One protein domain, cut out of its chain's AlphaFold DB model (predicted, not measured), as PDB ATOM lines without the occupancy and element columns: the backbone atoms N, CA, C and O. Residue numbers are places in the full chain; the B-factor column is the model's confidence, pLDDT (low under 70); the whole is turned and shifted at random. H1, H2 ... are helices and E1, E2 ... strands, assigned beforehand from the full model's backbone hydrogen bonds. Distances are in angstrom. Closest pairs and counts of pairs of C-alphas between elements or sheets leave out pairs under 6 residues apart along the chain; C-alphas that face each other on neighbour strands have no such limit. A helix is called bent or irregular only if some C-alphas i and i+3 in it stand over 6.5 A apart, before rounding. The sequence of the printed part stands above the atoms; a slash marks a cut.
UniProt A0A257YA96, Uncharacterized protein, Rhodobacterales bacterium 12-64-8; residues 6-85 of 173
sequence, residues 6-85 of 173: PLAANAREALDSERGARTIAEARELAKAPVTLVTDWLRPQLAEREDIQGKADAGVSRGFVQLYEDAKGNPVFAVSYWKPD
ATOM      1  N   PRO A   6       0.232 -21.828  31.332       94.75
ATOM      2  CA  PRO A   6      -0.067 -23.212  30.985       94.75
ATOM      3  C   PRO A   6       0.185 -24.154  32.167       94.75
ATOM      4  O   PRO A   6       1.009 -23.869  33.036       94.75
ATOM      5  N   LEU A   7      -0.515 -25.286  32.194       93.25
ATOM      6  CA  LEU A   7      -0.268 -26.374  33.142       93.25
ATOM      7  C   LEU A   7       0.559 -27.463  32.451       93.25
ATOM      8  O   LEU A   7       0.070 -28.084  31.512       93.25
ATOM      9  N   ALA A   8       1.783 -27.711  32.916       93.19
ATOM     10  CA  ALA A   8       2.699 -28.661  32.278       93.19
ATOM     11  C   ALA A   8       3.714 -29.249  33.267       93.19
ATOM     12  O   ALA A   8       3.952 -28.690  34.339       93.19
ATOM     13  N   ALA A   9       4.355 -30.370  32.916       89.81
ATOM     14  CA  ALA A   9       5.417 -30.936  33.751       89.81
ATOM     15  C   ALA A   9       6.768 -30.227  33.548       89.81
ATOM     16  O   ALA A   9       7.565 -30.160  34.489       89.81
ATOM     17  N   ASN A  10       7.022 -29.715  32.334       90.62
ATOM     18  CA  ASN A  10       8.273 -29.066  31.926       90.62
ATOM     19  C   ASN A  10       8.022 -27.892  30.957       90.62
ATOM     20  O   ASN A  10       6.987 -27.846  30.291       90.62
ATOM     21  N   ALA A  11       9.023 -27.021  30.773       90.31
ATOM     22  CA  ALA A  11       8.953 -25.854  29.879       90.31
ATOM     23  C   ALA A  11       8.569 -26.179  28.424       90.31
ATOM     24  O   ALA A  11       7.803 -25.448  27.806       90.31
ATOM     25  N   ARG A  12       9.087 -27.281  27.864       88.69
ATOM     26  CA  ARG A  12       8.777 -27.678  26.476       88.69
ATOM     27  C   ARG A  12       7.305 -28.032  26.294       88.69
ATOM     28  O   ARG A  12       6.695 -27.622  25.321       88.69
ATOM     29  N   GLU A  13       6.737 -28.756  27.253       90.31
ATOM     30  CA  GLU A  13       5.322 -29.134  27.233       90.31
ATOM     31  C   GLU A  13       4.418 -27.918  27.496       90.31
ATOM     32  O   GLU A  13       3.336 -27.811  26.925       90.31
ATOM     33  N   ALA A  14       4.888 -26.956  28.298       91.12
ATOM     34  CA  ALA A  14       4.193 -25.693  28.524       91.12
ATOM     35  C   ALA A  14       4.018 -24.872  27.235       91.12
ATOM     36  O   ALA A  14       2.973 -24.254  27.055       91.12
ATOM     37  N   LEU A  15       5.003 -24.891  26.330       89.44
ATOM     38  CA  LEU A  15       4.917 -24.197  25.039       89.44
ATOM     39  C   LEU A  15       3.831 -24.778  24.121       89.44
ATOM     40  O   LEU A  15       3.193 -24.030  23.387       89.44
ATOM     41  N   ASP A  16       3.597 -26.089  24.194       88.75
ATOM     42  CA  ASP A  16       2.562 -26.788  23.417       88.75
ATOM     43  C   ASP A  16       1.187 -26.796  24.105       88.75
ATOM     44  O   ASP A  16       0.187 -27.231  23.531       88.75
ATOM     45  N   SER A  17       1.107 -26.321  25.347       86.56
ATOM     46  CA  SER A  17      -0.120 -26.380  26.135       86.56
ATOM     47  C   SER A  17      -1.093 -25.261  25.755       86.56
ATOM     48  O   SER A  17      -0.782 -24.072  25.809       86.56
ATOM     49  N   GLU A  18      -2.325 -25.638  25.416       83.56
ATOM     50  CA  GLU A  18      -3.420 -24.694  25.143       83.56
ATOM     51  C   GLU A  18      -4.228 -24.336  26.393       83.56
ATOM     52  O   GLU A  18      -4.890 -23.299  26.441       83.56
ATOM     53  N   ARG A  19      -4.189 -25.200  27.413       86.19
ATOM     54  CA  ARG A  19      -4.930 -25.015  28.662       86.19
ATOM     55  C   ARG A  19      -4.034 -24.379  29.712       86.19
ATOM     56  O   ARG A  19      -2.941 -24.870  29.990       86.19
ATOM     57  N   GLY A  20      -4.541 -23.322  30.333       88.81
ATOM     58  CA  GLY A  20      -3.846 -22.597  31.380       88.81
ATOM     59  C   GLY A  20      -4.796 -21.979  32.392       88.81
ATOM     60  O   GLY A  20      -6.006 -21.903  32.180       88.81
ATOM     61  N   ALA A  21      -4.222 -21.538  33.500       91.94
ATOM     62  CA  ALA A  21      -4.920 -20.900  34.604       91.94
ATOM     63  C   ALA A  21      -4.253 -19.573  34.950       91.94
ATOM     64  O   ALA A  21      -3.036 -19.411  34.804       91.94
ATOM     65  N   ARG A  22      -5.049 -18.621  35.433       91.69
ATOM     66  CA  ARG A  22      -4.548 -17.314  35.886       91.69
ATOM     67  C   ARG A  22      -4.144 -17.370  37.346       91.69
ATOM     68  O   ARG A  22      -3.184 -16.727  37.754       91.69
ATOM     69  N   THR A  23      -4.888 -18.147  38.125       92.44
ATOM     70  CA  THR A  23      -4.710 -18.249  39.571       92.44
ATOM     71  C   THR A  23      -4.320 -19.659  39.991       92.44
ATOM     72  O   THR A  23      -4.596 -20.643  39.303       92.44
ATOM     73  N   ILE A  24      -3.717 -19.765  41.175       91.69
ATOM     74  CA  ILE A  24      -3.366 -21.059  41.762       91.69
ATOM     75  C   ILE A  24      -4.605 -21.925  42.042       91.69
ATOM     76  O   ILE A  24      -4.516 -23.144  41.962       91.69
ATOM     77  N   ALA A  25      -5.758 -21.321  42.354       91.69
ATOM     78  CA  ALA A  25      -6.997 -22.053  42.610       91.69
ATOM     79  C   ALA A  25      -7.484 -22.764  41.339       91.69
ATOM     80  O   ALA A  25      -7.611 -23.985  41.341       91.69
ATOM     81  N   GLU A  26      -7.622 -22.024  40.236       91.38
ATOM     82  CA  GLU A  26      -7.976 -22.582  38.923       91.38
ATOM     83  C   GLU A  26      -6.969 -23.653  38.478       91.38
ATOM     84  O   GLU A  26      -7.341 -24.707  37.964       91.38
ATOM     85  N   ALA A  27      -5.675 -23.407  38.704       91.31
ATOM     86  CA  ALA A  27      -4.620 -24.343  38.340       91.31
ATOM     87  C   ALA A  27      -4.712 -25.654  39.140       91.31
ATOM     88  O   ALA A  27      -4.536 -26.733  38.573       91.31
ATOM     89  N   ARG A  28      -5.041 -25.579  40.438       91.06
ATOM     90  CA  ARG A  28      -5.288 -26.754  41.292       91.06
ATOM     91  C   ARG A  28      -6.532 -27.519  40.863       91.06
ATOM     92  O   ARG A  28      -6.505 -28.745  40.875       91.06
ATOM     93  N   GLU A  29      -7.600 -26.827  40.474       90.81
ATOM     94  CA  GLU A  29      -8.825 -27.467  39.982       90.81
ATOM     95  C   GLU A  29      -8.592 -28.194  38.653       90.81
ATOM     96  O   GLU A  29      -9.004 -29.346  38.499       90.81
ATOM     97  N   LEU A  30      -7.859 -27.567  37.727       89.50
ATOM     98  CA  LEU A  30      -7.477 -28.178  36.452       89.50
ATOM     99  C   LEU A  30      -6.556 -29.387  36.644       89.50
ATOM    100  O   LEU A  30      -6.751 -30.417  35.999       89.50
ATOM    101  N   ALA A  31      -5.565 -29.277  37.533       87.12
ATOM    102  CA  ALA A  31      -4.595 -30.339  37.795       87.12
ATOM    103  C   ALA A  31      -5.115 -31.438  38.735       87.12
ATOM    104  O   ALA A  31      -4.521 -32.515  38.798       87.12
ATOM    105  N   LYS A  32      -6.181 -31.159  39.498       88.81
ATOM    106  CA  LYS A  32      -6.669 -31.974  40.628       88.81
ATOM    107  C   LYS A  32      -5.562 -32.335  41.629       88.81
ATOM    108  O   LYS A  32      -5.595 -33.389  42.260       88.81
ATOM    109  N   ALA A  33      -4.562 -31.466  41.746       88.56
ATOM    110  CA  ALA A  33      -3.341 -31.687  42.507       88.56
ATOM    111  C   ALA A  33      -2.764 -30.347  42.990       88.56
ATOM    112  O   ALA A  33      -3.068 -29.302  42.404       88.56
ATOM    113  N   PRO A  34      -1.916 -30.350  44.035       90.00
ATOM    114  CA  PRO A  34      -1.092 -29.191  44.346       90.00
ATOM    115  C   PRO A  34      -0.218 -28.829  43.138       90.00
ATOM    116  O   PRO A  34       0.315 -29.699  42.447       90.00
ATOM    117  N   VAL A  35      -0.131 -27.530  42.871       93.50
ATOM    118  CA  VAL A  35       0.643 -26.949  41.775       93.50
ATOM    119  C   VAL A  35       1.464 -25.786  42.309       93.50
ATOM    120  O   VAL A  35       1.027 -25.070  43.217       93.50
ATOM    121  N   THR A  36       2.608 -25.570  41.676       94.25
ATOM    122  CA  THR A  36       3.524 -24.466  41.952       94.25
ATOM    123  C   THR A  36       3.811 -23.721  40.651       94.25
ATOM    124  O   THR A  36       3.993 -24.352  39.611       94.25
ATOM    125  N   LEU A  37       3.833 -22.385  40.679       94.88
ATOM    126  CA  LEU A  37       4.252 -21.598  39.517       94.88
ATOM    127  C   LEU A  37       5.775 -21.656  39.415       94.88
ATOM    128  O   LEU A  37       6.468 -21.303  40.368       94.88
ATOM    129  N   VAL A  38       6.289 -22.109  38.277       94.50
ATOM    130  CA  VAL A  38       7.727 -22.239  38.035       94.50
ATOM    131  C   VAL A  38       8.078 -21.527  36.740       94.50
ATOM    132  O   VAL A  38       7.364 -21.654  35.748       94.50
ATOM    133  N   THR A  39       9.202 -20.813  36.747       95.75
ATOM    134  CA  THR A  39       9.828 -20.268  35.542       95.75
ATOM    135  C   THR A  39      11.067 -21.089  35.222       95.75
ATOM    136  O   THR A  39      11.955 -21.236  36.062       95.75
ATOM    137  N   ASP A  40      11.122 -21.640  34.016       95.12
ATOM    138  CA  ASP A  40      12.210 -22.502  33.561       95.12
ATOM    139  C   ASP A  40      12.845 -21.936  32.287       95.12
ATOM    140  O   ASP A  40      12.173 -21.317  31.458       95.12
ATOM    141  N   TRP A  41      14.155 -22.124  32.152       93.94
ATOM    142  CA  TRP A  41      14.980 -21.474  31.138       93.94
ATOM    143  C   TRP A  41      15.303 -22.448  30.012       93.94
ATOM    144  O   TRP A  41      16.140 -23.346  30.149       93.94
ATOM    145  N   LEU A  42      14.666 -22.246  28.864       91.31
ATOM    146  CA  LEU A  42      14.838 -23.073  27.685       91.31
ATOM    147  C   LEU A  42      15.885 -22.463  26.749       91.31
ATOM    148  O   LEU A  42      15.742 -21.340  26.271       91.31
ATOM    149  N   ARG A  43      16.926 -23.244  26.451       91.94
ATOM    150  CA  ARG A  43      17.939 -22.922  25.437       91.94
ATOM    151  C   ARG A  43      17.759 -23.854  24.241       91.94
ATOM    152  O   ARG A  43      18.087 -25.038  24.365       91.94
ATOM    153  N   PRO A  44      17.222 -23.376  23.110       88.00
ATOM    154  CA  PRO A  44      17.007 -24.216  21.942       88.00
ATOM    155  C   PRO A  44      18.341 -24.620  21.310       88.00
ATOM    156  O   PRO A  44      19.228 -23.790  21.082       88.00
ATOM    157  N   GLN A  45      18.467 -25.904  20.983       85.62
ATOM    158  CA  GLN A  45      19.555 -26.388  20.137       85.62
ATOM    159  C   GLN A  45      19.331 -25.926  18.697       85.62
ATOM    160  O   GLN A  45      18.191 -25.730  18.292       85.62
ATOM    161  N   LEU A  46      20.405 -25.773  17.916       79.44
ATOM    162  CA  LEU A  46      20.341 -25.200  16.562       79.44
ATOM    163  C   LEU A  46      19.326 -25.916  15.649       79.44
ATOM    164  O   LEU A  46      18.649 -25.260  14.872       79.44
ATOM    165  N   ALA A  47      19.178 -27.237  15.799       81.81
ATOM    166  CA  ALA A  47      18.239 -28.054  15.027       81.81
ATOM    167  C   ALA A  47      16.764 -27.910  15.453       81.81
ATOM    168  O   ALA A  47      15.880 -28.201  14.662       81.81
ATOM    169  N   GLU A  48      16.493 -27.484  16.689       84.44
ATOM    170  CA  GLU A  48      15.132 -27.326  17.233       84.44
ATOM    171  C   GLU A  48      14.736 -25.841  17.341       84.44
ATOM    172  O   GLU A  48      13.704 -25.509  17.923       84.44
ATOM    173  N   ARG A  49      15.584 -24.926  16.845       81.88
ATOM    174  CA  ARG A  49      15.405 -23.479  17.019       81.88
ATOM    175  C   ARG A  49      14.144 -22.970  16.356       81.88
ATOM    176  O   ARG A  49      13.406 -22.260  17.017       81.88
ATOM    177  N   GLU A  50      13.905 -23.319  15.098       84.94
ATOM    178  CA  GLU A  50      12.767 -22.781  14.343       84.94
ATOM    179  C   GLU A  50      11.433 -23.234  14.947       84.94
ATOM    180  O   GLU A  50      10.572 -22.401  15.231       84.94
ATOM    181  N   ASP A  51      11.303 -24.526  15.260       85.12
ATOM    182  CA  ASP A  51      10.116 -25.076  15.922       85.12
ATOM    183  C   ASP A  51       9.867 -24.450  17.300       85.12
ATOM    184  O   ASP A  51       8.743 -24.062  17.626       85.12
ATOM    185  N   ILE A  52      10.909 -24.348  18.131       86.31
ATOM    186  CA  ILE A  52      10.768 -23.784  19.477       86.31
ATOM    187  C   ILE A  52      10.517 -22.276  19.407       86.31
ATOM    188  O   ILE A  52       9.727 -21.783  20.206       86.31
ATOM    189  N   GLN A  53      11.127 -21.555  18.464       87.38
ATOM    190  CA  GLN A  53      10.916 -20.121  18.270       87.38
ATOM    191  C   GLN A  53       9.460 -19.832  17.904       87.38
ATOM    192  O   GLN A  53       8.832 -19.016  18.570       87.38
ATOM    193  N   GLY A  54       8.885 -20.555  16.937       86.56
ATOM    194  CA  GLY A  54       7.483 -20.355  16.551       86.56
ATOM    195  C   GLY A  54       6.510 -20.583  17.715       86.56
ATOM    196  O   GLY A  54       5.576 -19.804  17.924       86.56
ATOM    197  N   LYS A  55       6.760 -21.611  18.536       87.94
ATOM    198  CA  LYS A  55       5.967 -21.875  19.750       87.94
ATOM    199  C   LYS A  55       6.205 -20.830  20.840       87.94
ATOM    200  O   LYS A  55       5.269 -20.432  21.535       87.94
ATOM    201  N   ALA A  56       7.445 -20.381  20.998       87.12
ATOM    202  CA  ALA A  56       7.806 -19.355  21.960       87.12
ATOM    203  C   ALA A  56       7.163 -18.013  21.613       87.12
ATOM    204  O   ALA A  56       6.599 -17.401  22.510       87.12
ATOM    205  N   ASP A  57       7.134 -17.600  20.347       87.75
ATOM    206  CA  ASP A  57       6.496 -16.350  19.910       87.75
ATOM    207  C   ASP A  57       4.978 -16.360  20.175       87.75
ATOM    208  O   ASP A  57       4.396 -15.374  20.652       87.75
ATOM    209  N   ALA A  58       4.327 -17.511  19.976       86.56
ATOM    210  CA  ALA A  58       2.936 -17.708  20.389       86.56
ATOM    211  C   ALA A  58       2.775 -17.608  21.920       86.56
ATOM    212  O   ALA A  58       1.805 -17.027  22.419       86.56
ATOM    213  N   GLY A  59       3.737 -18.136  22.678       85.94
ATOM    214  CA  GLY A  59       3.782 -18.033  24.135       85.94
ATOM    215  C   GLY A  59       4.075 -16.622  24.663       85.94
ATOM    216  O   GLY A  59       3.518 -16.231  25.691       85.94
ATOM    217  N   VAL A  60       4.874 -15.830  23.942       88.06
ATOM    218  CA  VAL A  60       5.146 -14.411  24.227       88.06
ATOM    219  C   VAL A  60       3.864 -13.607  24.045       88.06
ATOM    220  O   VAL A  60       3.494 -12.832  24.922       88.06
ATOM    221  N   SER A  61       3.114 -13.876  22.972       85.94
ATOM    222  CA  SER A  61       1.804 -13.252  22.726       85.94
ATOM    223  C   SER A  61       0.784 -13.559  23.833       85.94
ATOM    224  O   SER A  61      -0.081 -12.739  24.142       85.94
ATOM    225  N   ARG A  62       0.894 -14.737  24.463       86.50
ATOM    226  CA  ARG A  62       0.083 -15.148  25.623       86.50
ATOM    227  C   ARG A  62       0.628 -14.622  26.961       86.50
ATOM    228  O   ARG A  62      -0.081 -14.686  27.965       86.50
ATOM    229  N   GLY A  63       1.852 -14.094  26.976       88.94
ATOM    230  CA  GLY A  63       2.504 -13.440  28.112       88.94
ATOM    231  C   GLY A  63       3.215 -14.368  29.103       88.94
ATOM    232  O   GLY A  63       3.766 -13.880  30.086       88.94
ATOM    233  N   PHE A  64       3.223 -15.687  28.881       91.62
ATOM    234  CA  PHE A  64       3.880 -16.640  29.790       91.62
ATOM    235  C   PHE A  64       5.333 -16.955  29.403       91.62
ATOM    236  O   PHE A  64       6.042 -17.612  30.170       91.62
ATOM    237  N   VAL A  65       5.778 -16.491  28.233       94.06
ATOM    238  CA  VAL A  65       7.161 -16.611  27.756       94.06
ATOM    239  C   VAL A  65       7.805 -15.233  27.703       94.06
ATOM    240  O   VAL A  65       7.202 -14.277  27.221       94.06
ATOM    241  N   GLN A  66       9.046 -15.148  28.167       93.69
ATOM    242  CA  GLN A  66       9.913 -13.986  28.002       93.69
ATOM    243  C   GLN A  66      11.137 -14.392  27.178       93.69
ATOM    244  O   GLN A  66      11.744 -15.435  27.436       93.69
ATOM    245  N   LEU A  67      11.479 -13.581  26.177       93.44
ATOM    246  CA  LEU A  67      12.644 -13.782  25.322       93.44
ATOM    247  C   LEU A  67      13.847 -13.022  25.891       93.44
ATOM    248  O   LEU A  67      13.759 -11.839  26.207       93.44
ATOM    249  N   TYR A  68      14.968 -13.723  25.976       93.81
ATOM    250  CA  TYR A  68      16.276 -13.223  26.365       93.81
ATOM    251  C   TYR A  68      17.326 -13.682  25.355       93.81
ATOM    252  O   TYR A  68      17.064 -14.537  24.509       93.81
ATOM    253  N   GLU A  69      18.541 -13.166  25.493       92.19
ATOM    254  CA  GLU A  69      19.702 -13.599  24.721       92.19
ATOM    255  C   GLU A  69      20.816 -14.065  25.662       92.19
ATOM    256  O   GLU A  69      21.000 -13.530  26.759       92.19
ATOM    257  N   ASP A  70      21.551 -15.100  25.258       91.31
ATOM    258  CA  ASP A  70      22.774 -15.495  25.949       91.31
ATOM    259  C   ASP A  70      23.951 -14.579  25.568       91.31
ATOM    260  O   ASP A  70      23.885 -13.778  24.638       91.31
ATOM    261  N   ALA A  71      25.088 -14.735  26.251       90.12
ATOM    262  CA  ALA A  71      26.303 -13.963  25.966       90.12
ATOM    263  C   ALA A  71      26.880 -14.173  24.546       90.12
ATOM    264  O   ALA A  71      27.856 -13.524  24.175       90.12
ATOM    265  N   LYS A  72      26.328 -15.109  23.769       87.56
ATOM    266  CA  LYS A  72      26.723 -15.441  22.397       87.56
ATOM    267  C   LYS A  72      25.656 -15.009  21.375       87.56
ATOM    268  O   LYS A  72      25.791 -15.370  20.209       87.56
ATOM    269  N   GLY A  73      24.618 -14.280  21.796       86.88
ATOM    270  CA  GLY A  73      23.519 -13.820  20.941       86.88
ATOM    271  C   GLY A  73      22.512 -14.911  20.561       86.88
ATOM    272  O   GLY A  73      21.791 -14.769  19.578       86.88
ATOM    273  N   ASN A  74      22.470 -16.037  21.279       88.44
ATOM    274  CA  ASN A  74      21.462 -17.071  21.047       88.44
ATOM    275  C   ASN A  74      20.199 -16.795  21.869       88.44
ATOM    276  O   ASN A  74      20.325 -16.452  23.048       88.44
ATOM    277  N   PRO A  75      19.000 -17.047  21.315       90.69
ATOM    278  CA  PRO A  75      17.757 -16.855  22.045       90.69
ATOM    279  C   PRO A  75      17.656 -17.823  23.229       90.69
ATOM    280  O   PRO A  75      17.967 -19.016  23.128       90.69
ATOM    281  N   VAL A  76      17.197 -17.302  24.359       93.56
ATOM    282  CA  VAL A  76      16.902 -18.030  25.590       93.56
ATOM    283  C   VAL A  76      15.493 -17.656  26.023       93.56
ATOM    284  O   VAL A  76      15.175 -16.482  26.168       93.56
ATOM    285  N   PHE A  77      14.647 -18.647  26.271       94.31
ATOM    286  CA  PHE A  77      13.260 -18.412  26.661       94.31
ATOM    287  C   PHE A  77      13.062 -18.707  28.140       94.31
ATOM    288  O   PHE A  77      13.350 -19.815  28.589       94.31
ATOM    289  N   ALA A  78      12.530 -17.750  28.893       95.69
ATOM    290  CA  ALA A  78      12.022 -17.997  30.234       95.69
ATOM    291  C   ALA A  78      10.528 -18.324  30.136       95.69
ATOM    292  O   ALA A  78       9.716 -17.465  29.790       95.69
ATOM    293  N   VAL A  79      10.168 -19.576  30.404       95.25
ATOM    294  CA  VAL A  79       8.797 -20.085  30.282       95.25
ATOM    295  C   VAL A  79       8.212 -20.266  31.676       95.25
ATOM    296  O   VAL A  79       8.714 -21.074  32.457       95.25
ATOM    297  N   SER A  80       7.146 -19.527  31.980       95.62
ATOM    298  CA  SER A  80       6.430 -19.603  33.256       95.62
ATOM    299  C   SER A  80       5.191 -20.486  33.129       95.62
ATOM    300  O   SER A  80       4.346 -20.252  32.268       95.62
ATOM    301  N   TYR A  81       5.071 -21.507  33.974       95.31
ATOM    302  CA  TYR A  81       3.983 -22.485  33.909       95.31
ATOM    303  C   TYR A  81       3.630 -23.040  35.291       95.31
ATOM    304  O   TYR A  81       4.448 -23.059  36.214       95.31
ATOM    305  N   TRP A  82       2.393 -23.511  35.437       95.81
ATOM    306  CA  TRP A  82       1.960 -24.266  36.605       95.81
ATOM    307  C   TRP A  82       2.516 -25.682  36.516       95.81
ATOM    308  O   TRP A  82       2.185 -26.436  35.599       95.81
ATOM    309  N   LYS A  83       3.341 -26.054  37.489       94.00
ATOM    310  CA  LYS A  83       3.898 -27.394  37.625       94.00
ATOM    311  C   LYS A  83       3.132 -28.165  38.699       94.00
ATOM    312  O   LYS A  83       3.200 -27.774  39.864       94.00
ATOM    313  N   PRO A  84       2.413 -29.245  38.354       91.12
ATOM    314  CA  PRO A  84       1.784 -30.095  39.354       91.12
ATOM    315  C   PRO A  84       2.842 -30.867  40.144       91.12
ATOM    316  O   PRO A  84       3.659 -31.587  39.569       91.12
ATOM    317  N   ASP A  85       2.790 -30.768  41.471       80.56
ATOM    318  CA  ASP A  85       3.706 -31.460  42.390       80.56
ATOM    319  C   ASP A  85       3.576 -32.997  42.290       80.56
ATOM    320  O   ASP A  85       4.492 -33.738  42.643       80.56
TER     321      ASP A  85
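AT A GLANCE: This is residues 6 to 85 of the 173 residues of an uncharacterized protein of Rhodobacterales bacterium 12-64-8 (UniProt A0A257YA96). A long, narrow sheet of three strands, with E3 between E1 and E2, has H1 and H3 packed over one face, while H2 lies across the end where E1 begins and E3 ends. The turn of the hairpin E2 and E3 makes the opposite end of the long axis. The printed part has 80 residues, with named elements in the order H1, H2, E1, H3, E2, E3; the sheet E1 - E3 - E2 is all antiparallel, and the class is mixed, helices and strands. It is compact, with a radius of gyration of the C-alphas of 12.9 A, and only just elongated, spanning 40 by 20 by 19 A.

HOW THE PARTS SIT: H1, residues 11 to 16, is on the sheet of E1, residues 35 to 42, E3, residues 75 to 84, and E2, residues 65 to 69, at a height of 8.3 A; its closest C-alphas to E3 are Ala 11 and Val 79, 5.8 A. H2, residues 24 to 31, is over E1 and E3 and across the strands, at 87 degrees to E1 on the local plane; the closest C-alphas of H2 and E1 are Arg 28 and Val 35, 6.0 A. N 38 and O 81 of E1 and E3, 2.9 A, and N 66 and O 78 of E2 and E3, 2.9 A, are within hydrogen-bond range. H3, residues 46 to 62, is over E3 and E2 on the same face as H1, and touches H1 with residues 55 to 59 alone; the closest C-alphas are Leu 15 and Lys 55, 5.9 A. E1, H3 and E2 form a split strand-helix-strand unit, two strands running the same way with E3 between them, its crossover right-handed. Every O i to N i+4 pair is within range in H2, 1 of 2 in H1 and 11 of 13 in H3.

IN THESE COORDINATES: H1 begins at C-alpha 11 (8.953, -25.854, 29.879). E1 is 20.4 A long. H3, 24.4 A, is irregular, with C-alphas 47 and 50 7.6 A apart, and has a kink of 38 degrees near residue 53. E3, 27.0 A, ends at C-alpha 84 (1.784, -30.095, 39.354).

THE WHOLE: The C-alphas farthest apart, Lys 32 and Lys 72, are 41.5 A apart. The printed part has no cut and no long link. Its mean pLDDT is 90.0, and no printed residue is under 70.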